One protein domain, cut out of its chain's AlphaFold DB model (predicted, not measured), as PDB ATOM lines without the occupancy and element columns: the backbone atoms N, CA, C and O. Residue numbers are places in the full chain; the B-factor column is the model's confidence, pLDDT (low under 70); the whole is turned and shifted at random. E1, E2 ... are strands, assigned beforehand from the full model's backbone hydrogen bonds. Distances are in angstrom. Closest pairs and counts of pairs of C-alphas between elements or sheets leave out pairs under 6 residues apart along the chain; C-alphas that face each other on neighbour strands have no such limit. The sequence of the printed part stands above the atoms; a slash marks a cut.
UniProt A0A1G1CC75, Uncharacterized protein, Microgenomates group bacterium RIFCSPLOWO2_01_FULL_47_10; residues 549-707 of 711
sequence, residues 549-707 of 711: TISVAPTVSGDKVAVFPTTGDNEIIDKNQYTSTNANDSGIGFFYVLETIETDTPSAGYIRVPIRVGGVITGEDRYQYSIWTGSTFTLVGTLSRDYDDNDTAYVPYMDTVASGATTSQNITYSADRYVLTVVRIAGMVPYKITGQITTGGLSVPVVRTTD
ATOM      1  N   THR A 549     -36.480  48.488  45.103       92.69
ATOM      2  CA  THR A 549     -36.261  47.457  46.119       92.69
ATOM      3  C   THR A 549     -36.942  46.153  45.727       92.69
ATOM      4  O   THR A 549     -38.133  46.108  45.414       92.69
ATOM      5  N   ILE A 550     -36.188  45.063  45.820       96.00
ATOM      6  CA  ILE A 550     -36.715  43.703  45.847       96.00
ATOM      7  C   ILE A 550     -36.789  43.283  47.309       96.00
ATOM      8  O   ILE A 550     -35.779  43.313  48.009       96.00
ATOM      9  N   SER A 551     -37.968  42.879  47.770       96.56
ATOM     10  CA  SER A 551     -38.210  42.449  49.146       96.56
ATOM     11  C   SER A 551     -38.842  41.062  49.187       96.56
ATOM     12  O   SER A 551     -39.768  40.749  48.439       96.56
ATOM     13  N   VAL A 552     -38.335  40.218  50.083       97.38
ATOM     14  CA  VAL A 552     -38.822  38.856  50.315       97.38
ATOM     15  C   VAL A 552     -39.183  38.724  51.791       97.38
ATOM     16  O   VAL A 552     -38.321  38.878  52.661       97.38
ATOM     17  N   ALA A 553     -40.459  38.466  52.086       96.31
ATOM     18  CA  ALA A 553     -40.973  38.391  53.453       96.31
ATOM     19  C   ALA A 553     -42.216  37.485  53.559       96.31
ATOM     20  O   ALA A 553     -42.986  37.409  52.610       96.31
ATOM     21  N   PRO A 554     -42.488  36.849  54.712       95.12
ATOM     22  CA  PRO A 554     -41.619  36.747  55.877       95.12
ATOM     23  C   PRO A 554     -40.479  35.735  55.669       95.12
ATOM     24  O   PRO A 554     -40.696  34.600  55.241       95.12
ATOM     25  N   THR A 555     -39.265  36.121  56.049       94.62
ATOM     26  CA  THR A 555     -38.099  35.231  56.170       94.62
ATOM     27  C   THR A 555     -37.760  34.982  57.640       94.62
ATOM     28  O   THR A 555     -38.263  35.651  58.538       94.62
ATOM     29  N   VAL A 556     -36.930  33.983  57.913       94.44
ATOM     30  CA  VAL A 556     -36.367  33.697  59.237       94.44
ATOM     31  C   VAL A 556     -34.855  33.584  59.097       94.44
ATOM     32  O   VAL A 556     -34.351  33.131  58.070       94.44
ATOM     33  N   SER A 557     -34.129  33.988  60.144       94.62
ATOM     34  CA  SER A 557     -32.672  33.862  60.185       94.62
ATOM     35  C   SER A 557     -32.224  32.441  59.810       94.62
ATOM     36  O   SER A 557     -32.707  31.463  60.385       94.62
ATOM     37  N   GLY A 558     -31.331  32.334  58.826       93.44
ATOM     38  CA  GLY A 558     -30.842  31.064  58.282       93.44
ATOM     39  C   GLY A 558     -31.517  30.594  56.988       93.44
ATOM     40  O   GLY A 558     -31.004  29.666  56.356       93.44
ATOM     41  N   ASP A 559     -32.617  31.217  56.550       95.94
ATOM     42  CA  ASP A 559     -33.205  30.905  55.244       95.94
ATOM     43  C   ASP A 559     -32.244  31.281  54.116       95.94
ATOM     44  O   ASP A 559     -31.709  32.385  54.085       95.94
ATOM     45  N   LYS A 560     -32.067  30.394  53.137       96.31
ATOM     46  CA  LYS A 560     -31.381  30.723  51.884       96.31
ATOM     47  C   LYS A 560     -32.391  31.373  50.951       96.31
ATOM     48  O   LYS A 560     -33.348  30.708  50.550       96.31
ATOM     49  N   VAL A 561     -32.171  32.640  50.622       97.19
ATOM     50  CA  VAL A 561     -33.040  33.446  49.764       97.19
ATOM     51  C   VAL A 561     -32.286  33.771  48.488       97.19
ATOM     52  O   VAL A 561     -31.180  34.312  48.538       97.19
ATOM     53  N   ALA A 562     -32.886  33.443  47.349       96.94
ATOM     54  CA  ALA A 562     -32.360  33.840  46.059       96.94
ATOM     55  C   ALA A 562     -33.457  34.343  45.121       96.94
ATOM     56  O   ALA A 562     -34.564  33.807  45.113       96.94
ATOM     57  N   VAL A 563     -33.128  35.355  44.323       98.06
ATOM     58  CA  VAL A 563     -33.993  35.926  43.285       98.06
ATOM     59  C   VAL A 563     -33.206  35.890  41.985       98.06
ATOM     60  O   VAL A 563     -32.180  36.555  41.863       98.06
ATOM     61  N   PHE A 564     -33.653  35.069  41.043       97.81
ATOM     62  CA  PHE A 564     -32.942  34.803  39.796       97.81
ATOM     63  C   PHE A 564     -33.664  35.433  38.605       97.81
ATOM     64  O   PHE A 564     -34.885  35.285  38.554       97.81
ATOM     65  N   PRO A 565     -32.960  36.040  37.633       97.06
ATOM     66  CA  PRO A 565     -33.567  36.388  36.350       97.06
ATOM     67  C   PRO A 565     -34.061  35.126  35.624       97.06
ATOM     68  O   PRO A 565     -33.459  34.051  35.738       97.06
ATOM     69  N   THR A 566     -35.171  35.238  34.894       97.81
ATOM     70  CA  THR A 566     -35.769  34.135  34.123       97.81
ATOM     71  C   THR A 566     -35.961  34.499  32.656       97.81
ATOM     72  O   THR A 566     -36.072  35.662  32.283       97.81
ATOM     73  N   THR A 567     -36.064  33.477  31.808       96.12
ATOM     74  CA  THR A 567     -36.265  33.623  30.347       96.12
ATOM     75  C   THR A 567     -37.682  34.078  29.945       96.12
ATOM     76  O   THR A 567     -38.038  34.072  28.767       96.12
ATOM     77  N   GLY A 568     -38.527  34.421  30.919       94.81
ATOM     78  CA  GLY A 568     -39.932  34.801  30.765       94.81
ATOM     79  C   GLY A 568     -40.705  34.585  32.069       94.81
ATOM     80  O   GLY A 568     -40.108  34.232  33.087       94.81
ATOM     81  N   ASP A 569     -42.032  34.736  32.034       95.50
ATOM     82  CA  ASP A 569     -42.916  34.417  33.170       95.50
ATOM     83  C   ASP A 569     -43.029  32.893  33.374       95.50
ATOM     84  O   ASP A 569     -43.978  32.231  32.954       95.50
ATOM     85  N   ASN A 570     -41.961  32.303  33.906       95.56
ATOM     86  CA  ASN A 570     -41.796  30.870  34.107       95.56
ATOM     87  C   ASN A 570     -40.709  30.592  35.165       95.56
ATOM     88  O   ASN A 570     -39.983  31.484  35.593       95.56
ATOM     89  N   GLU A 571     -40.563  29.333  35.588       96.62
ATOM     90  CA  GLU A 571     -39.521  28.928  36.551       96.62
ATOM     91  C   GLU A 571     -38.135  28.664  35.914       96.62
ATOM     92  O   GLU A 571     -37.270  28.041  36.539       96.62
ATOM     93  N   ILE A 572     -37.903  29.066  34.661       96.12
ATOM     94  CA  ILE A 572     -36.661  28.779  33.932       96.12
ATOM     95  C   ILE A 572     -35.687  29.941  34.130       96.12
ATOM     96  O   ILE A 572     -35.777  30.967  33.454       96.12
ATOM     97  N   ILE A 573     -34.737  29.740  35.047       96.62
ATOM     98  CA  ILE A 573     -33.628  30.668  35.309       96.62
ATOM     99  C   ILE A 573     -32.833  30.903  34.024       96.62
ATOM    100  O   ILE A 573     -32.440  29.939  33.357       96.62
ATOM    101  N   ASP A 574     -32.551  32.168  33.723       95.88
ATOM    102  CA  ASP A 574     -31.667  32.536  32.625       95.88
ATOM    103  C   ASP A 574     -30.202  32.328  33.021       95.88
ATOM    104  O   ASP A 574     -29.539  33.187  33.596       95.88
ATOM    105  N   LYS A 575     -29.701  31.123  32.746       95.12
ATOM    106  CA  LYS A 575     -28.309  30.737  33.020       95.12
ATOM    107  C   LYS A 575     -27.338  31.123  31.904       95.12
ATOM    108  O   LYS A 575     -26.165  30.757  31.982       95.12
ATOM    109  N   ASN A 576     -27.834  31.787  30.862       94.06
ATOM    110  CA  ASN A 576     -27.061  32.226  29.709       94.06
ATOM    111  C   ASN A 576     -27.002  33.764  29.640       94.06
ATOM    112  O   ASN A 576     -26.800  34.296  28.555       94.06
ATOM    113  N   GLN A 577     -27.194  34.454  30.773       94.94
ATOM    114  CA  GLN A 577     -27.209  35.919  30.841       94.94
ATOM    115  C   GLN A 577     -25.916  36.533  30.283       94.94
ATOM    116  O   GLN A 577     -25.968  37.519  29.556       94.94
ATOM    117  N   TYR A 578     -24.773  35.927  30.607       97.31
ATOM    118  CA  TYR A 578     -23.456  36.345  30.144       97.31
ATOM    119  C   TYR A 578     -22.662  35.160  29.591       97.31
ATOM    120  O   TYR A 578     -22.796  34.029  30.071       97.31
ATOM    121  N   THR A 579     -21.785  35.429  28.631       96.81
ATOM    122  CA  THR A 579     -20.839  34.468  28.062       96.81
ATOM    123  C   THR A 579     -19.453  34.719  28.648       96.81
ATOM    124  O   THR A 579     -18.980  35.855  28.687       96.81
ATOM    125  N   SER A 580     -18.795  33.665  29.129       95.75
ATOM    126  CA  SER A 580     -17.427  33.730  29.651       95.75
ATOM    127  C   SER A 580     -16.423  34.053  28.535       95.75
ATOM    128  O   SER A 580     -16.701  33.876  27.351       95.75
ATOM    129  N   THR A 581     -15.238  34.543  28.898       95.44
ATOM    130  CA  THR A 581     -14.119  34.713  27.958       95.44
ATOM    131  C   THR A 581     -13.054  33.638  28.170       95.44
ATOM    132  O   THR A 581     -12.974  33.038  29.238       95.44
ATOM    133  N   ASN A 582     -12.143  33.493  27.205       93.25
ATOM    134  CA  ASN A 582     -10.968  32.614  27.307       93.25
ATOM    135  C   ASN A 582      -9.873  33.128  28.269       93.25
ATOM    136  O   ASN A 582      -8.766  32.599  28.260       93.25
ATOM    137  N   ALA A 583     -10.136  34.190  29.039       92.81
ATOM    138  CA  ALA A 583      -9.200  34.780  30.003       92.81
ATOM    139  C   ALA A 583      -9.540  34.434  31.467       92.81
ATOM    140  O   ALA A 583      -8.954  35.000  32.390       92.81
ATOM    141  N   ASN A 584     -10.504  33.537  31.692       95.94
ATOM    142  CA  ASN A 584     -10.989  33.150  33.014       95.94
ATOM    143  C   ASN A 584     -10.259  31.909  33.552       95.94
ATOM    144  O   ASN A 584     -10.877  30.882  33.823       95.94
ATOM    145  N   ASP A 585      -8.942  32.013  33.724       95.88
ATOM    146  CA  ASP A 585      -8.120  30.927  34.263       95.88
ATOM    147  C   ASP A 585      -8.269  30.776  35.789       95.88
ATOM    148  O   ASP A 585      -8.496  31.736  36.540       95.88
ATOM    149  N   SER A 586      -8.061  29.555  36.278       96.44
ATOM    150  CA  SER A 586      -8.005  29.238  37.703       96.44
ATOM    151  C   SER A 586      -6.986  30.119  38.436       96.44
ATOM    152  O   SER A 586      -5.857  30.324  37.989       96.44
ATOM    153  N   GLY A 587      -7.367  30.626  39.610       95.94
ATOM    154  CA  GLY A 587      -6.521  31.481  40.443       95.94
ATOM    155  C   GLY A 587      -6.611  32.980  40.134       95.94
ATOM    156  O   GLY A 587      -6.049  33.768  40.896       95.94
ATOM    157  N   ILE A 588      -7.339  33.403  39.094       96.50
ATOM    158  CA  ILE A 588      -7.556  34.826  38.788       96.50
ATOM    159  C   ILE A 588      -8.628  35.426  39.717       96.50
ATOM    160  O   ILE A 588      -9.618  34.777  40.045       96.50
ATOM    161  N   GLY A 589      -8.419  36.670  40.166       97.12
ATOM    162  CA  GLY A 589      -9.333  37.433  41.039       97.12
ATOM    163  C   GLY A 589     -10.416  38.229  40.299       97.12
ATOM    164  O   GLY A 589     -10.988  39.167  40.847       97.12
ATOM    165  N   PHE A 590     -10.674  37.881  39.045       97.50
ATOM    166  CA  PHE A 590     -11.607  38.545  38.144       97.50
ATOM    167  C   PHE A 590     -12.413  37.489  37.396       97.50
ATOM    168  O   PHE A 590     -11.928  36.376  37.188       97.50
ATOM    169  N   PHE A 591     -13.621  37.850  36.979       97.75
ATOM    170  CA  PHE A 591     -14.380  37.091  35.994       97.75
ATOM    171  C   PHE A 591     -14.770  38.023  34.849       97.75
ATOM    172  O   PHE A 591     -15.486  39.005  35.052       97.75
ATOM    173  N   TYR A 592     -14.262  37.725  33.662       97.44
ATOM    174  CA  TYR A 592     -14.483  38.488  32.443       97.44
ATOM    175  C   TYR A 592     -15.636  37.875  31.650       97.44
ATOM    176  O   TYR A 592     -15.669  36.659  31.441       97.44
ATOM    177  N   VAL A 593     -16.550  38.713  31.174       97.94
ATOM    178  CA  VAL A 593     -17.641  38.326  30.268       97.94
ATOM    179  C   VAL A 593     -17.475  39.012  28.911       97.94
ATOM    180  O   VAL A 593     -16.720  39.977  28.795       97.94
ATOM    181  N   LEU A 594     -18.115  38.491  27.863       96.62
ATOM    182  CA  LEU A 594     -18.052  39.089  26.520       96.62
ATOM    183  C   LEU A 594     -18.948  40.323  26.394       96.62
ATOM    184  O   LEU A 594     -18.629  41.252  25.652       96.62
ATOM    185  N   GLU A 595     -20.080  40.314  27.083       95.69
ATOM    186  CA  GLU A 595     -21.075  41.375  27.043       95.69
ATOM    187  C   GLU A 595     -20.714  42.520  28.002       95.69
ATOM    188  O   GLU A 595     -19.953  42.357  28.958       95.69
ATOM    189  N   THR A 596     -21.276  43.707  27.778       94.38
ATOM    190  CA  THR A 596     -21.315  44.742  28.822       94.38
ATOM    191  C   THR A 596     -22.283  44.286  29.910       94.38
ATOM    192  O   THR A 596     -23.400  43.872  29.600       94.38
ATOM    193  N   ILE A 597     -21.867  44.366  31.173       95.19
ATOM    194  CA  ILE A 597     -22.711  43.988  32.309       95.19
ATOM    195  C   ILE A 597     -23.901  44.950  32.388       95.19
ATOM    196  O   ILE A 597     -23.736  46.170  32.320       95.19
ATOM    197  N   GLU A 598     -25.109  44.393  32.490       92.81
ATOM    198  CA  GLU A 598     -26.353  45.163  32.516       92.81
ATOM    199  C   GLU A 598     -26.429  46.015  33.790       92.81
ATOM    200  O   GLU A 598     -26.074  45.552  34.878       92.81
ATOM    201  N   THR A 599     -26.930  47.247  33.676       89.75
ATOM    202  CA  THR A 599     -26.941  48.230  34.774       89.75
ATOM    203  C   THR A 599     -27.841  47.847  35.949       89.75
ATOM    204  O   THR A 599     -27.627  48.340  37.052       89.75
ATOM    205  N   ASP A 600     -28.809  46.945  35.754       91.50
ATOM    206  CA  ASP A 600     -29.638  46.381  36.826       91.50
ATOM    207  C   ASP A 600     -28.950  45.250  37.614       91.50
ATOM    208  O   ASP A 600     -29.498  44.755  38.602       91.50
ATOM    209  N   THR A 601     -27.728  44.858  37.233       94.44
ATOM    210  CA  THR A 601     -26.914  43.896  37.990       94.44
ATOM    211  C   THR A 601     -26.511  44.501  39.343       94.44
ATOM    212  O   THR A 601     -25.938  45.593  39.363       94.44
ATOM    213  N   PRO A 602     -26.732  43.813  40.486       94.31
ATOM    214  CA  PRO A 602     -26.316  44.318  41.795       94.31
ATOM    215  C   PRO A 602     -24.845  44.753  41.815       94.31
ATOM    216  O   PRO A 602     -23.990  44.128  41.190       94.31
ATOM    217  N   SER A 603     -24.525  45.823  42.544       91.69
ATOM    218  CA  SER A 603     -23.152  46.352  42.609       91.69
ATOM    219  C   SER A 603     -22.175  45.393  43.301       91.69
ATOM    220  O   SER A 603     -20.998  45.356  42.960       91.69
ATOM    221  N   ALA A 604     -22.669  44.563  44.221       94.56
ATOM    222  CA  ALA A 604     -21.947  43.457  44.841       94.56
ATOM    223  C   ALA A 604     -22.887  42.259  45.022       94.56
ATOM    224  O   ALA A 604     -24.095  42.423  45.210       94.56
ATOM    225  N   GLY A 605     -22.342  41.044  45.014       95.81
ATOM    226  CA  GLY A 605     -23.161  39.843  45.123       95.81
ATOM    227  C   GLY A 605     -22.412  38.578  44.745       95.81
ATOM    228  O   GLY A 605     -21.214  38.444  44.997       95.81
ATOM    229  N   TYR A 606     -23.134  37.633  44.149       97.31
ATOM    230  CA  TYR A 606     -22.561  36.393  43.643       97.31
ATOM    231  C   TYR A 606     -22.800  36.264  42.147       97.31
ATOM    232  O   TYR A 606     -23.917  36.452  41.682       97.31
ATOM    233  N   ILE A 607     -21.763  35.887  41.411       97.56
ATOM    234  CA  ILE A 607     -21.886  35.385  40.047       97.56
ATOM    235  C   ILE A 607     -21.890  33.857  40.093       97.56
ATOM    236  O   ILE A 607     -21.142  33.237  40.861       97.56
ATOM    237  N   ARG A 608     -22.777  33.240  39.311       97.44
ATOM    238  CA  ARG A 608     -22.914  31.787  39.207       97.44
ATOM    239  C   ARG A 608     -22.530  31.324  37.814       97.44
ATOM    240  O   ARG A 608     -23.000  31.882  36.828       97.44
ATOM    241  N   VAL A 609     -21.712  30.278  37.758       96.56
ATOM    242  CA  VAL A 609     -21.166  29.726  36.515       96.56
ATOM    243  C   VAL A 609     -21.608  28.263  36.404       96.56
ATOM    244  O   VAL A 609     -21.158  27.430  37.203       96.56
ATOM    245  N   PRO A 610     -22.545  27.914  35.501       94.62
ATOM    246  CA  PRO A 610     -22.981  26.539  35.304       94.62
ATOM    247  C   PRO A 610     -21.853  25.659  34.774       94.62
ATOM    248  O   PRO A 610     -21.230  25.959  33.765       94.62
ATOM    249  N   ILE A 611     -21.660  24.507  35.406       89.19
ATOM    250  CA  ILE A 611     -20.698  23.497  34.970       89.19
ATOM    251  C   ILE A 611     -21.403  22.579  33.977       89.19
ATOM    252  O   ILE A 611     -22.362  21.892  34.352       89.19
ATOM    253  N   ARG A 612     -20.926  22.536  32.730       84.50
ATOM    254  CA  ARG A 612     -21.492  21.680  31.679       84.50
ATOM    255  C   ARG A 612     -20.594  20.482  31.396       84.50
ATOM    256  O   ARG A 612     -19.408  20.621  31.134       84.50
ATOM    257  N   VAL A 613     -21.184  19.289  31.381       80.94
ATOM    258  CA  VAL A 613     -20.526  18.062  30.912       80.94
ATOM    259  C   VAL A 613     -21.389  17.466  29.807       80.94
ATOM    260  O   VAL A 613     -22.537  17.093  30.035       80.94
ATOM    261  N   GLY A 614     -20.861  17.426  28.580       77.06
ATOM    262  CA  GLY A 614     -21.612  16.955  27.408       77.06
ATOM    263  C   GLY A 614     -22.851  17.804  27.084       77.06
ATOM    264  O   GLY A 614     -23.863  17.263  26.651       77.06
ATOM    265  N   GLY A 615     -22.798  19.115  27.350       75.75
ATOM    266  CA  GLY A 615     -23.905  20.057  27.124       75.75
ATOM    267  C   GLY A 615     -24.975  20.082  28.225       75.75
ATOM    268  O   GLY A 615     -25.857  20.940  28.196       75.75
ATOM    269  N   VAL A 616     -24.886  19.194  29.221       81.19
ATOM    270  CA  VAL A 616     -25.815  19.128  30.357       81.19
ATOM    271  C   VAL A 616     -25.200  19.814  31.570       81.19
ATOM    272  O   VAL A 616     -24.041  19.573  31.897       81.19
ATOM    273  N   ILE A 617     -25.984  20.643  32.261       84.88
ATOM    274  CA  ILE A 617     -25.557  21.280  33.510       84.88
ATOM    275  C   ILE A 617     -25.499  20.219  34.617       84.88
ATOM    276  O   ILE A 617     -26.527  19.655  34.993       84.88
ATOM    277  N   THR A 618     -24.303  19.954  35.141       86.62
ATOM    278  CA  THR A 618     -24.053  18.970  36.210       86.62
ATOM    279  C   THR A 618     -23.805  19.606  37.577       86.62
ATOM    280  O   THR A 618     -23.795  18.906  38.586       86.62
ATOM    281  N   GLY A 619     -23.601  20.923  37.626       89.94
ATOM    282  CA  GLY A 619     -23.364  21.690  38.846       89.94
ATOM    283  C   GLY A 619     -23.233  23.183  38.551       89.94
ATOM    284  O   GLY A 619     -23.416  23.600  37.410       89.94
ATOM    285  N   GLU A 620     -22.914  23.972  39.572       93.44
ATOM    286  CA  GLU A 620     -22.643  25.411  39.467       93.44
ATOM    287  C   GLU A 620     -21.516  25.778  40.426       93.44
ATOM    288  O   GLU A 620     -21.546  25.371  41.591       93.44
ATOM    289  N   ASP A 621     -20.565  26.578  39.951       95.38
ATOM    290  CA  ASP A 621     -19.662  27.308  40.831       95.38
ATOM    291  C   ASP A 621     -20.276  28.667  41.183       95.38
ATOM    292  O   ASP A 621     -21.074  29.235  40.430       95.38
ATOM    293  N   ARG A 622     -19.920  29.180  42.360       95.75
ATOM    294  CA  ARG A 622     -20.438  30.440  42.893       95.75
ATOM    295  C   ARG A 622     -19.284  31.282  43.417       95.75
ATOM    296  O   ARG A 622     -18.630  30.875  44.377       95.75
ATOM    297  N   TYR A 623     -19.096  32.469  42.847       97.44
ATOM    298  CA  TYR A 623     -18.039  33.403  43.236       97.44
ATOM    299  C   TYR A 623     -18.637  34.707  43.739       97.44
ATOM    300  O   TYR A 623     -19.540  35.258  43.117       97.44
ATOM    301  N   GLN A 624     -18.148  35.191  44.877       97.81
ATOM    302  CA  GLN A 624     -18.538  36.502  45.382       97.81
ATOM    303  C   GLN A 624     -17.756  37.582  44.636       97.81
ATOM    304  O   GLN A 624     -16.532  37.477  44.528       97.81
ATOM    305  N   TYR A 625     -18.442  38.624  44.185       97.94
ATOM    306  CA  TYR A 625     -17.829  39.822  43.619       97.94
ATOM    307  C   TYR A 625     -18.121  41.039  44.498       97.94
ATOM    308  O   TYR A 625     -19.171  41.120  45.144       97.94
ATOM    309  N   SER A 626     -17.166  41.966  44.551       96.50
ATOM    310  CA  SER A 626     -17.272  43.210  45.324       96.50
ATOM    311  C   SER A 626     -17.695  44.409  44.482       96.50
ATOM    312  O   SER A 626     -18.228  45.364  45.034       96.50
ATOM    313  N   ILE A 627     -17.409  44.371  43.180       94.25
ATOM    314  CA  ILE A 627     -17.756  45.401  42.200       94.25
ATOM    315  C   ILE A 627     -17.689  44.799  40.793       94.25
ATOM    316  O   ILE A 627     -17.029  43.775  40.580       94.25
ATOM    317  N   TRP A 628     -18.323  45.450  39.829       96.56
ATOM    318  CA  TRP A 628     -18.099  45.215  38.410       96.56
ATOM    319  C   TRP A 628     -17.889  46.533  37.662       96.56
ATOM    320  O   TRP A 628     -18.295  47.601  38.116       96.56
ATOM    321  N   THR A 629     -17.204  46.476  36.523       93.44
ATOM    322  CA  THR A 629     -16.990  47.633  35.645       93.44
ATOM    323  C   THR A 629     -16.893  47.152  34.205       93.44
ATOM    324  O   THR A 629     -16.127  46.231  33.910       93.44
ATOM    325  N   GLY A 630     -17.676  47.754  33.304       92.88
ATOM    326  CA  GLY A 630     -17.757  47.331  31.904       92.88
ATOM    327  C   GLY A 630     -18.152  45.856  31.786       92.88
ATOM    328  O   GLY A 630     -19.291  45.497  32.062       92.88
ATOM    329  N   SER A 631     -17.193  45.008  31.414       96.50
ATOM    330  CA  SER A 631     -17.373  43.559  31.219       96.50
ATOM    331  C   SER A 631     -16.602  42.703  32.236       96.50
ATOM    332  O   SER A 631     -16.291  41.543  31.977       96.50
ATOM    333  N   THR A 632     -16.217  43.278  33.379       97.44
ATOM    334  CA  THR A 632     -15.378  42.604  34.383       97.44
ATOM    335  C   THR A 632     -16.019  42.634  35.762       97.44
ATOM    336  O   THR A 632     -16.294  43.708  36.295       97.44
ATOM    337  N   PHE A 633     -16.169  41.466  36.385       98.19
ATOM    338  CA  PHE A 633     -16.450  41.334  37.815       98.19
ATOM    339  C   PHE A 633     -15.136  41.229  38.595       98.19
ATOM    340  O   PHE A 633     -14.298  40.381  38.288       98.19
ATOM    341  N   THR A 634     -14.966  42.047  39.635       98.06
ATOM    342  CA  THR A 634     -13.856  41.920  40.595       98.06
ATOM    343  C   THR A 634     -14.277  40.994  41.728       98.06
ATOM    344  O   THR A 634     -15.230  41.284  42.455       98.06
ATOM    345  N   LEU A 635     -13.580  39.869  41.875       98.06
ATOM    346  CA  LEU A 635     -13.930  38.828  42.834       98.06
ATOM    347  C   LEU A 635     -13.309  39.098  44.208       98.06
ATOM    348  O   LEU A 635     -12.191  39.591  44.329       98.06
ATOM    349  N   VAL A 636     -14.022  38.705  45.264       97.31
ATOM    350  CA  VAL A 636     -13.493  38.710  46.644       97.31
ATOM    351  C   VAL A 636     -12.479  37.574  46.853       97.31
ATOM    352  O   VAL A 636     -11.623  37.637  47.733       97.31
ATOM    353  N   GLY A 637     -12.582  36.517  46.044       95.69
ATOM    354  CA  GLY A 637     -11.666  35.380  46.016       95.69
ATOM    355  C   GLY A 637     -11.064  35.184  44.628       95.69
ATOM    356  O   GLY A 637     -10.922  36.131  43.863       95.69
ATOM    357  N   THR A 638     -10.725  33.943  44.295       97.25
ATOM    358  CA  THR A 638     -10.180  33.576  42.983       97.25
ATOM    359  C   THR A 638     -10.999  32.468  42.331       97.25
ATOM    360  O   THR A 638     -11.718  31.730  43.016       97.25
ATOM    361  N   LEU A 639     -10.905  32.353  41.006       97.38
ATOM    362  CA  LEU A 639     -11.548  31.283  40.249       97.38
ATOM    363  C   LEU A 639     -10.994  29.914  40.656       97.38
ATOM    364  O   LEU A 639      -9.786  29.720  40.785       97.38
ATOM    365  N   SER A 640     -11.880  28.939  40.852       94.50
ATOM    366  CA  SER A 640     -11.505  27.588  41.293       94.50
ATOM    367  C   SER A 640     -11.119  26.648  40.146       94.50
ATOM    368  O   SER A 640     -10.592  25.565  40.395       94.50
ATOM    369  N   ARG A 641     -11.359  27.062  38.897       94.00
ATOM    370  CA  ARG A 641     -11.060  26.334  37.658       94.00
ATOM    371  C   ARG A 641     -10.995  27.303  36.477       94.00
ATOM    372  O   ARG A 641     -11.391  28.455  36.635       94.00
ATOM    373  N   ASP A 642     -10.548  26.790  35.340       94.12
ATOM    374  CA  ASP A 642     -10.550  27.505  34.065       94.12
ATOM    375  C   ASP A 642     -11.964  27.502  33.460       94.12
ATOM    376  O   ASP A 642     -12.668  26.487  33.548       94.12
ATOM    377  N   TYR A 643     -12.354  28.619  32.848       94.00
ATOM    378  CA  TYR A 643     -13.560  28.760  32.030       94.00
ATOM    379  C   TYR A 643     -13.194  29.288  30.644       94.00
ATOM    380  O   TYR A 643     -12.279  30.103  30.510       94.00
ATOM    381  N   ASP A 644     -13.923  28.838  29.626       91.12
ATOM    382  CA  ASP A 644     -13.709  29.237  28.234       91.12
ATOM    383  C   ASP A 644     -14.917  29.986  27.649       91.12
ATOM    384  O   ASP A 644     -15.875  30.306  28.354       91.12
ATOM    385  N   ASP A 645     -14.853  30.327  26.364       89.81
ATOM    386  CA  ASP A 645     -15.897  31.046  25.628       89.81
ATOM    387  C   ASP A 645     -17.185  30.244  25.359       89.81
ATOM    388  O   ASP A 645     -18.148  30.787  24.813       89.81
ATOM    389  N   ASN A 646     -17.251  28.975  25.775       88.88
ATOM    390  CA  ASN A 646     -18.464  28.154  25.746       88.88
ATOM    391  C   ASN A 646     -19.172  28.099  27.105       88.88
ATOM    392  O   ASN A 646     -20.307  27.608  27.189       88.88
ATOM    393  N   ASP A 647     -18.522  28.574  28.168       93.44
ATOM    394  CA  ASP A 647     -19.129  28.687  29.483       93.44
ATOM    395  C   ASP A 647     -20.025  29.926  29.565       93.44
ATOM    396  O   ASP A 647     -19.784  30.967  28.952       93.44
ATOM    397  N   THR A 648     -21.088  29.815  30.357       95.62
ATOM    398  CA  THR A 648     -22.020  30.916  30.603       95.62
ATOM    399  C   THR A 648     -21.991  31.315  32.068       95.62
ATOM    400  O   THR A 648     -21.554  30.553  32.926       95.62
ATOM    401  N   ALA A 649     -22.476  32.505  32.382       96.75
ATOM    402  CA  ALA A 649     -22.631  32.971  33.744       96.75
ATOM    403  C   ALA A 649     -23.922  33.768  33.892       96.75
ATOM    404  O   ALA A 649     -24.509  34.235  32.918       96.75
ATOM    405  N   TYR A 650     -24.383  33.898  35.130       97.12
ATOM    406  CA  TYR A 650     -25.537  34.721  35.458       97.12
ATOM    407  C   TYR A 650     -25.430  35.253  36.881       97.12
ATOM    408  O   TYR A 650     -24.780  34.653  37.749       97.12
ATOM    409  N   VAL A 651     -26.082  36.385  37.121       97.88
ATOM    410  CA  VAL A 651     -26.065  37.071  38.409       97.88
ATOM    411  C   VAL A 651     -27.478  37.076  38.989       97.88
ATOM    412  O   VAL A 651     -28.383  37.685  38.424       97.88
ATOM    413  N   PRO A 652     -27.715  36.395  40.122       97.31
ATOM    414  CA  PRO A 652     -28.953  36.559  40.867       97.31
ATOM    415  C   PRO A 652     -29.049  37.992  41.400       97.31
ATOM    416  O   PRO A 652     -28.075  38.508  41.950       97.31
ATOM    417  N   TYR A 653     -30.237  38.594  41.343       97.25
ATOM    418  CA  TYR A 653     -30.493  39.858  42.036       97.25
ATOM    419  C   TYR A 653     -30.331  39.701  43.551       97.25
ATOM    420  O   TYR A 653     -29.954  40.636  44.236       97.25
ATOM    421  N   MET A 654     -30.577  38.506  44.092       96.69
ATOM    422  CA  MET A 654     -30.320  38.179  45.493       96.69
ATOM    423  C   MET A 654     -29.792  36.744  45.585       96.69
ATOM    424  O   MET A 654     -30.324  35.853  44.926       96.69
ATOM    425  N   ASP A 655     -28.764  36.505  46.400       96.06
ATOM    426  CA  ASP A 655     -28.245  35.170  46.748       96.06
ATOM    427  C   ASP A 655     -27.609  35.251  48.139       96.06
ATOM    428  O   ASP A 655     -26.403  35.450  48.295       96.06
ATOM    429  N   THR A 656     -28.451  35.199  49.170       95.12
ATOM    430  CA  THR A 656     -28.040  35.486  50.546       95.12
ATOM    431  C   THR A 656     -28.694  34.547  51.556       95.12
ATOM    432  O   THR A 656     -29.575  33.744  51.237       95.12
ATOM    433  N   VAL A 657     -28.227  34.631  52.797       95.81
ATOM    434  CA  VAL A 657     -28.852  33.987  53.949       95.81
ATOM    435  C   VAL A 657     -29.571  35.067  54.746       95.81
ATOM    436  O   VAL A 657     -28.946  36.030  55.186       95.81
ATOM    437  N   ALA A 658     -30.881  34.916  54.923       95.62
ATOM    438  CA  ALA A 658     -31.697  35.854  55.677       95.62
ATOM    439  C   ALA A 658     -31.186  35.980  57.117       95.62
ATOM    440  O   ALA A 658     -30.801  34.988  57.742       95.62
ATOM    441  N   SER A 659     -31.228  37.196  57.661       94.81
ATOM    442  CA  SER A 659     -30.866  37.501  59.053       94.81
ATOM    443  C   SER A 659     -32.072  37.884  59.918       94.81
ATOM    444  O   SER A 659     -31.964  37.902  61.144       94.81
ATOM    445  N   GLY A 660     -33.234  38.141  59.307       93.88
ATOM    446  CA  GLY A 660     -34.436  38.624  59.986       93.88
ATOM    447  C   GLY A 660     -35.732  38.330  59.226       93.88
ATOM    448  O   GLY A 660     -35.777  37.450  58.365       93.88
ATOM    449  N   ALA A 661     -36.787  39.076  59.570       95.25
ATOM    450  CA  ALA A 661     -38.151  38.889  59.061       95.25
ATOM    451  C   ALA A 661     -38.335  39.277  57.583       95.25
ATOM    452  O   ALA A 661     -39.300  38.856  56.946       95.25
ATOM    453  N   THR A 662     -37.417  40.067  57.037       95.31
ATOM    454  CA  THR A 662     -37.424  40.506  55.643       95.31
ATOM    455  C   THR A 662     -36.000  40.493  55.124       95.31
ATOM    456  O   THR A 662     -35.073  40.883  55.836       95.31
ATOM    457  N   THR A 663     -35.836  40.043  53.886       96.38
ATOM    458  CA  THR A 663     -34.580  40.153  53.143       96.38
ATOM    459  C   THR A 663     -34.824  41.068  51.952       96.38
ATOM    460  O   THR A 663     -35.759  40.825  51.189       96.38
ATOM    461  N   SER A 664     -34.005  42.108  51.804       94.38
ATOM    462  CA  SER A 664     -34.163  43.109  50.747       94.38
ATOM    463  C   SER A 664     -32.860  43.343  49.997       94.38
ATOM    464  O   SER A 664     -31.782  43.215  50.572       94.38
ATOM    465  N   GLN A 665     -32.980  43.701  48.723       93.62
ATOM    466  CA  GLN A 665     -31.881  44.140  47.873       93.62
ATOM    467  C   GLN A 665     -32.338  45.363  47.077       93.62
ATOM    468  O   GLN A 665     -33.422  45.341  46.494       93.62
ATOM    469  N   ASN A 666     -31.496  46.395  47.024       90.75
ATOM    470  CA  ASN A 666     -31.686  47.521  46.115       90.75
ATOM    471  C   ASN A 666     -30.917  47.274  44.816       90.75
ATOM    472  O   ASN A 666     -29.785  46.778  44.857       90.75
ATOM    473  N   ILE A 667     -31.541  47.621  43.695       91.06
ATOM    474  CA  ILE A 667     -30.953  47.570  42.352       91.06
ATOM    475  C   ILE A 667     -31.379  48.802  41.553       91.06
ATOM    476  O   ILE A 667     -32.407  49.411  41.854       91.06
ATOM    477  N   THR A 668     -30.627  49.132  40.511       90.06
ATOM    478  CA  THR A 668     -31.057  50.101  39.501       90.06
ATOM    479  C   THR A 668     -32.091  49.451  38.582       90.06
ATOM    480  O   THR A 668     -31.885  48.345  38.094       90.06
ATOM    481  N   TYR A 669     -33.219  50.112  38.348       90.75
ATOM    482  CA  TYR A 669     -34.224  49.683  37.383       90.75
ATOM    483  C   TYR A 669     -33.791  50.094  35.974       90.75
ATOM    484  O   TYR A 669     -33.574  51.273  35.703       90.75
ATOM    485  N   SER A 670     -33.680  49.117  35.077       89.12
ATOM    486  CA  SER A 670     -33.386  49.332  33.654       89.12
ATOM    487  C   SER A 670     -34.574  48.968  32.758       89.12
ATOM    488  O   SER A 670     -34.850  49.652  31.775       89.12
ATOM    489  N   ALA A 671     -35.299  47.905  33.111       91.12
ATOM    490  CA  ALA A 671     -36.500  47.423  32.444       91.12
ATOM    491  C   ALA A 671     -37.266  46.461  33.365       91.12
ATOM    492  O   ALA A 671     -36.744  46.001  34.385       91.12
ATOM    493  N   ASP A 672     -38.489  46.099  32.976       94.94
ATOM    494  CA  ASP A 672     -39.209  45.022  33.647       94.94
ATOM    495  C   ASP A 672     -38.490  43.680  33.451       94.94
ATOM    496  O   ASP A 672     -38.167  43.286  32.328       94.94
ATOM    497  N   ARG A 673     -38.282  42.939  34.545       95.62
ATOM    498  CA  ARG A 673     -37.533  41.671  34.534       95.62
ATOM    499  C   ARG A 673     -38.332  40.567  35.192       95.62
ATOM    500  O   ARG A 673     -38.717  40.679  36.356       95.62
ATOM    501  N   TYR A 674     -38.563  39.477  34.468       97.62
ATOM    502  CA  TYR A 674     -39.127  38.279  35.076       97.62
ATOM    503  C   TYR A 674     -38.093  37.605  35.971       97.62
ATOM    504  O   TYR A 674     -36.911  37.511  35.624       97.62
ATOM    505  N   VAL A 675     -38.547  37.156  37.137       98.00
ATOM    506  CA  VAL A 675     -37.696  36.517  38.131       98.00
ATOM    507  C   VAL A 675     -38.352  35.304  38.767       98.00
ATOM    508  O   VAL A 675     -39.572  35.207  38.899       98.00
ATOM    509  N   LEU A 676     -37.510  34.398  39.253       98.25
ATOM    510  CA  LEU A 676     -37.888  33.301  40.129       98.25
ATOM    511  C   LEU A 676     -37.318  33.559  41.519       98.25
ATOM    512  O   LEU A 676     -36.099  33.560  41.710       98.25
ATOM    513  N   THR A 677     -38.200  33.706  42.504       98.00
ATOM    514  CA  THR A 677     -37.796  33.766  43.909       98.00
ATOM    515  C   THR A 677     -37.798  32.371  44.505       98.00
ATOM    516  O   THR A 677     -38.756  31.614  44.351       98.00
ATOM    517  N   VAL A 678     -36.720  32.027  45.201       97.06
ATOM    518  CA  VAL A 678     -36.518  30.733  45.844       97.06
ATOM    519  C   VAL A 678     -36.126  30.957  47.298       97.06
ATOM    520  O   VAL A 678     -35.112  31.590  47.579       97.06
ATOM    521  N   VAL A 679     -36.896  30.379  48.220       96.50
ATOM    522  CA  VAL A 679     -36.580  30.383  49.656       96.50
ATOM    523  C   VAL A 679     -36.485  28.951  50.150       96.50
ATOM    524  O   VAL A 679     -37.390  28.141  49.929       96.50
ATOM    525  N   ARG A 680     -35.361  28.603  50.780       94.50
ATOM    526  CA  ARG A 680     -35.105  27.236  51.246       94.50
ATOM    527  C   ARG A 680     -34.378  27.204  52.576       94.50
ATOM    528  O   ARG A 680     -33.385  27.894  52.775       94.50
ATOM    529  N   ILE A 681     -34.808  26.283  53.425       92.75
ATOM    530  CA  ILE A 681     -34.101  25.868  54.632       92.75
ATOM    531  C   ILE A 681     -34.436  24.397  54.910       92.75
ATOM    532  O   ILE A 681     -35.493  23.914  54.506       92.75
ATOM    533  N   ALA A 682     -33.525  23.672  55.555       89.31
ATOM    534  CA  ALA A 682     -33.778  22.299  55.982       89.31
ATOM    535  C   ALA A 682     -34.985  22.229  56.941       89.31
ATOM    536  O   ALA A 682     -35.162  23.120  57.771       89.31
ATOM    537  N   GLY A 683     -35.811  21.185  56.824       87.25
ATOM    538  CA  GLY A 683     -37.038  21.017  57.621       87.25
ATOM    539  C   GLY A 683     -38.262  21.803  57.124       87.25
ATOM    540  O   GLY A 683     -39.338  21.699  57.712       87.25
ATOM    541  N   MET A 684     -38.132  22.571  56.039       90.88
ATOM    542  CA  MET A 684     -39.240  23.270  55.379       90.88
ATOM    543  C   MET A 684     -39.333  22.840  53.917       90.88
ATOM    544  O   MET A 684     -38.316  22.589  53.267       90.88
ATOM    545  N   VAL A 685     -40.552  22.805  53.379       92.31
ATOM    546  CA  VAL A 685     -40.770  22.588  51.946       92.31
ATOM    547  C   VAL A 685     -40.183  23.782  51.175       92.31
ATOM    548  O   VAL A 685     -40.478  24.925  51.531       92.31
ATOM    549  N   PRO A 686     -39.362  23.561  50.128       93.12
ATOM    550  CA  PRO A 686     -38.841  24.638  49.292       93.12
ATOM    551  C   PRO A 686     -39.952  25.524  48.721       93.12
ATOM    552  O   PRO A 686     -40.825  25.032  48.008       93.12
ATOM    553  N   TYR A 687     -39.880  26.829  48.976       95.31
ATOM    554  CA  TYR A 687     -40.803  27.797  48.394       95.31
ATOM    555  C   TYR A 687     -40.228  28.351  47.088       95.31
ATOM    556  O   TYR A 687     -39.039  28.684  47.007       95.31
ATOM    557  N   LYS A 688     -41.080  28.434  46.066       95.94
ATOM    558  CA  LYS A 688     -40.779  29.038  44.772       95.94
ATOM    559  C   LYS A 688     -41.982  29.821  44.278       95.94
ATOM    560  O   LYS A 688     -43.106  29.337  44.401       95.94
ATOM    561  N   ILE A 689     -41.736  30.979  43.682       96.88
ATOM    562  CA  ILE A 689     -42.770  31.761  43.006       96.88
ATOM    563  C   ILE A 689     -42.142  32.601  41.893       96.88
ATOM    564  O   ILE A 689     -41.040  33.134  42.069       96.88
ATOM    565  N   THR A 690     -42.818  32.680  40.748       97.50
ATOM    566  CA  THR A 690     -42.455  33.616  39.680       97.50
ATOM    567  C   THR A 690     -42.962  35.010  40.025       97.50
ATOM    568  O   THR A 690     -43.946  35.180  40.744       97.50
ATOM    569  N   GLY A 691     -42.267  36.024  39.538       96.19
ATOM    570  CA  GLY A 691     -42.660  37.413  39.692       96.19
ATOM    571  C   GLY A 691     -42.035  38.262  38.603       96.19
ATOM    572  O   GLY A 691     -41.261  37.778  37.779       96.19
ATOM    573  N   GLN A 692     -42.367  39.543  38.620       97.31
ATOM    574  CA  GLN A 692     -41.799  40.519  37.709       97.31
ATOM    575  C   GLN A 692     -41.331  41.712  38.528       97.31
ATOM    576  O   GLN A 692     -42.091  42.273  39.318       97.31
ATOM    577  N   ILE A 693     -40.065  42.065  38.368       96.81
ATOM    578  CA  ILE A 693     -39.536  43.342  38.815       96.81
ATOM    579  C   ILE A 693     -40.127  44.408  37.896       96.81
ATOM    580  O   ILE A 693     -40.065  44.260  36.677       96.81
ATOM    581  N   THR A 694     -40.695  45.453  38.487       95.75
ATOM    582  CA  THR A 694     -41.287  46.592  37.771       95.75
ATOM    583  C   THR A 694     -40.680  47.901  38.270       95.75
ATOM    584  O   THR A 694     -39.872  47.891  39.201       95.75
ATOM    585  N   THR A 695     -41.122  49.036  37.730       89.12
ATOM    586  CA  THR A 695     -40.778  50.375  38.245       89.12
ATOM    587  C   THR A 695     -41.111  50.564  39.733       89.12
ATOM    588  O   THR A 695     -40.491  51.384  40.403       89.12
ATOM    589  N   GLY A 696     -42.062  49.799  40.284       88.50
ATOM    590  CA  GLY A 696     -42.391  49.800  41.715       88.50
ATOM    591  C   GLY A 696     -41.533  48.861  42.573       88.50
ATOM    592  O   GLY A 696     -41.799  48.709  43.764       88.50
ATOM    593  N   GLY A 697     -40.543  48.188  41.984       93.81
ATOM    594  CA  GLY A 697     -39.798  47.106  42.621       93.81
ATOM    595  C   GLY A 697     -40.540  45.770  42.598       93.81
ATOM    596  O   GLY A 697     -41.351  45.496  41.709       93.81
ATOM    597  N   LEU A 698     -40.223  44.911  43.571       97.00
ATOM    598  CA  LEU A 698     -40.844  43.598  43.748       97.00
ATOM    599  C   LEU A 698     -41.034  43.291  45.240       97.00
ATOM    600  O   LEU A 698     -40.103  43.401  46.035       97.00
ATOM    601  N   SER A 699     -42.229  42.839  45.618       97.12
ATOM    602  CA  SER A 699     -42.526  42.334  46.963       97.12
ATOM    603  C   SER A 699     -43.044  40.905  46.876       97.12
ATOM    604  O   SER A 699     -44.050  40.640  46.218       97.12
ATOM    605  N   VAL A 700     -42.333  39.974  47.514       96.69
ATOM    606  CA  VAL A 700     -42.615  38.538  47.440       96.69
ATOM    607  C   VAL A 700     -43.128  38.020  48.784       96.69
ATOM    608  O   VAL A 700     -42.339  37.926  49.732       96.69
ATOM    609  N   PRO A 701     -44.415  37.625  48.872       95.50
ATOM    610  CA  PRO A 701     -44.977  37.013  50.067       95.50
ATOM    611  C   PRO A 701     -44.592  35.528  50.160       95.50
ATOM    612  O   PRO A 701     -45.057  34.698  49.383       95.50
ATOM    613  N   VAL A 702     -43.766  35.167  51.138       94.44
ATOM    614  CA  VAL A 702     -43.296  33.790  51.347       94.44
ATOM    615  C   VAL A 702     -44.267  33.008  52.227       94.44
ATOM    616  O   VAL A 702     -44.560  33.387  53.361       94.44
ATOM    617  N   VAL A 703     -44.706  31.843  51.750       92.75
ATOM    618  CA  VAL A 703     -45.452  30.882  52.571       92.75
ATOM    619  C   VAL A 703     -44.485  29.849  53.139       92.75
ATOM    620  O   VAL A 703     -43.781  29.167  52.396       92.75
ATOM    621  N   ARG A 704     -44.460  29.713  54.469       89.12
ATOM    622  CA  ARG A 704     -43.627  28.725  55.167       89.12
ATOM    623  C   ARG A 704     -44.448  27.485  55.500       89.12
ATOM    624  O   ARG A 704     -45.435  27.569  56.228       89.12
ATOM    625  N   THR A 705     -44.020  26.330  55.002       91.88
ATOM    626  CA  THR A 705     -44.659  25.037  55.280       91.88
ATOM    627  C   THR A 705     -43.606  24.053  55.768       91.88
ATOM    628  O   THR A 705     -42.613  23.815  55.085       91.88
ATOM    629  N   THR A 706     -43.822  23.485  56.955       89.56
ATOM    630  CA  THR A 706     -42.966  22.433  57.519       89.56
ATOM    631  C   THR A 706     -42.972  21.205  56.620       89.56
ATOM    632  O   THR A 706     -44.041  20.771  56.185       89.56
ATOM    633  N   ASP A 707     -41.801  20.621  56.383       90.25
ATOM    634  CA  ASP A 707     -41.691  19.344  55.683       90.25
ATOM    635  C   ASP A 707     -41.950  18.199  56.672       90.25
ATOM    636  O   ASP A 707     -41.166  17.964  57.587       90.25
TER     637      ASP A 707
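What this domain is: This is residues 549 to 707 of the 711 residues of an uncharacterized protein of Microgenomates group bacterium RIFCSPLOWO2_01_FULL_47_10 (UniProt A0A1G1CC75). Two lobes stand side by side: one is a sandwich of two small sheets face to face, E7 E2 E9 E10 and E8 E1 E11, and the other is a strongly twisted sheet, E3 E6 E5 E4, curled like part of a barrel. Two long links, residues 566 to 589 and 636 to 653, run between the lobes. The printed part has 159 residues with no named helix and strands E1 to E11 in that order along the chain; the class is all strand, though under half of the residues, 70, are in named elements. Both four-stranded sheets are antiparallel and the third is mixed. The whole is compact, with a radius of gyration of the C-alphas of 15.8 A and spans of 43 by 34 by 28 A.

How they stand to each other: One strongly twisted sheet runs E7 (residues 654 to 657), E2 (560 to 565), E9 (673 to 680), E10 (687 to 693). N 562 and O 678 of E2 and E9 are 2.9 A apart, N 656 and O 561 of E7 and E2 2.9 A, and N 675 and O 691 of the hairpin E9 and E10 2.9 A, each within hydrogen-bond range. In the sandwich it faces the sheet E8 (663 to 668), E1 (549 to 553), E11 (698 to 701); the parts of the two sheets that face each other are 9.1 A apart centre to centre, and the strands of the one stand at 25 degrees to those of the other. E1 is antiparallel to E8, with N 550 and O 665 at 2.9 A, and parallel to E11, with N 551 and O 698 at 2.8 A. The other lobe's sheet runs E3 (590 to 592), E6 (632 to 635), E5 (616 to 629), E4 (605 to 613). N 591 and O 633 of E3 and E6 are 2.9 A apart, N 634 and O 627 of the hairpin E6 and E5 2.9 A, and N 609 and O 621 of the hairpin E4 and E5 2.9 A. E5 bends by 96 degrees at residue 626. E4, E5 and E6 form a meander, each the antiparallel neighbour of the one before; with E3, the antiparallel neighbour of E6, they form a Greek key. E1 with E8, E2 with E7, E3 with E6 and E4 with E5 form a jelly roll, four nested antiparallel pairs. Between the lobes, the closest C-alphas of E4 and E7, those of Tyr 606 and Asp 655, are 6.6 A apart.

Where its parts are: E1 begins at C-alpha 549 (-36.261, 47.457, 46.119), and E11 ends at C-alpha 701 (-44.977, 37.013, 50.067). E5 measures 30.3 A, E4 26.1 A and E9 22.2 A from first to last C-alpha.

The domain as a whole: The C-alphas farthest apart, those of Ala 583 and Thr 706, are 45.3 A apart. The links E2 to E3, E3 to E4 and E6 to E7 are long; residues 578 to 579 pair antiparallel with residues 648 to 649. The printed part has no cut, and no printed residue is under pLDDT 70.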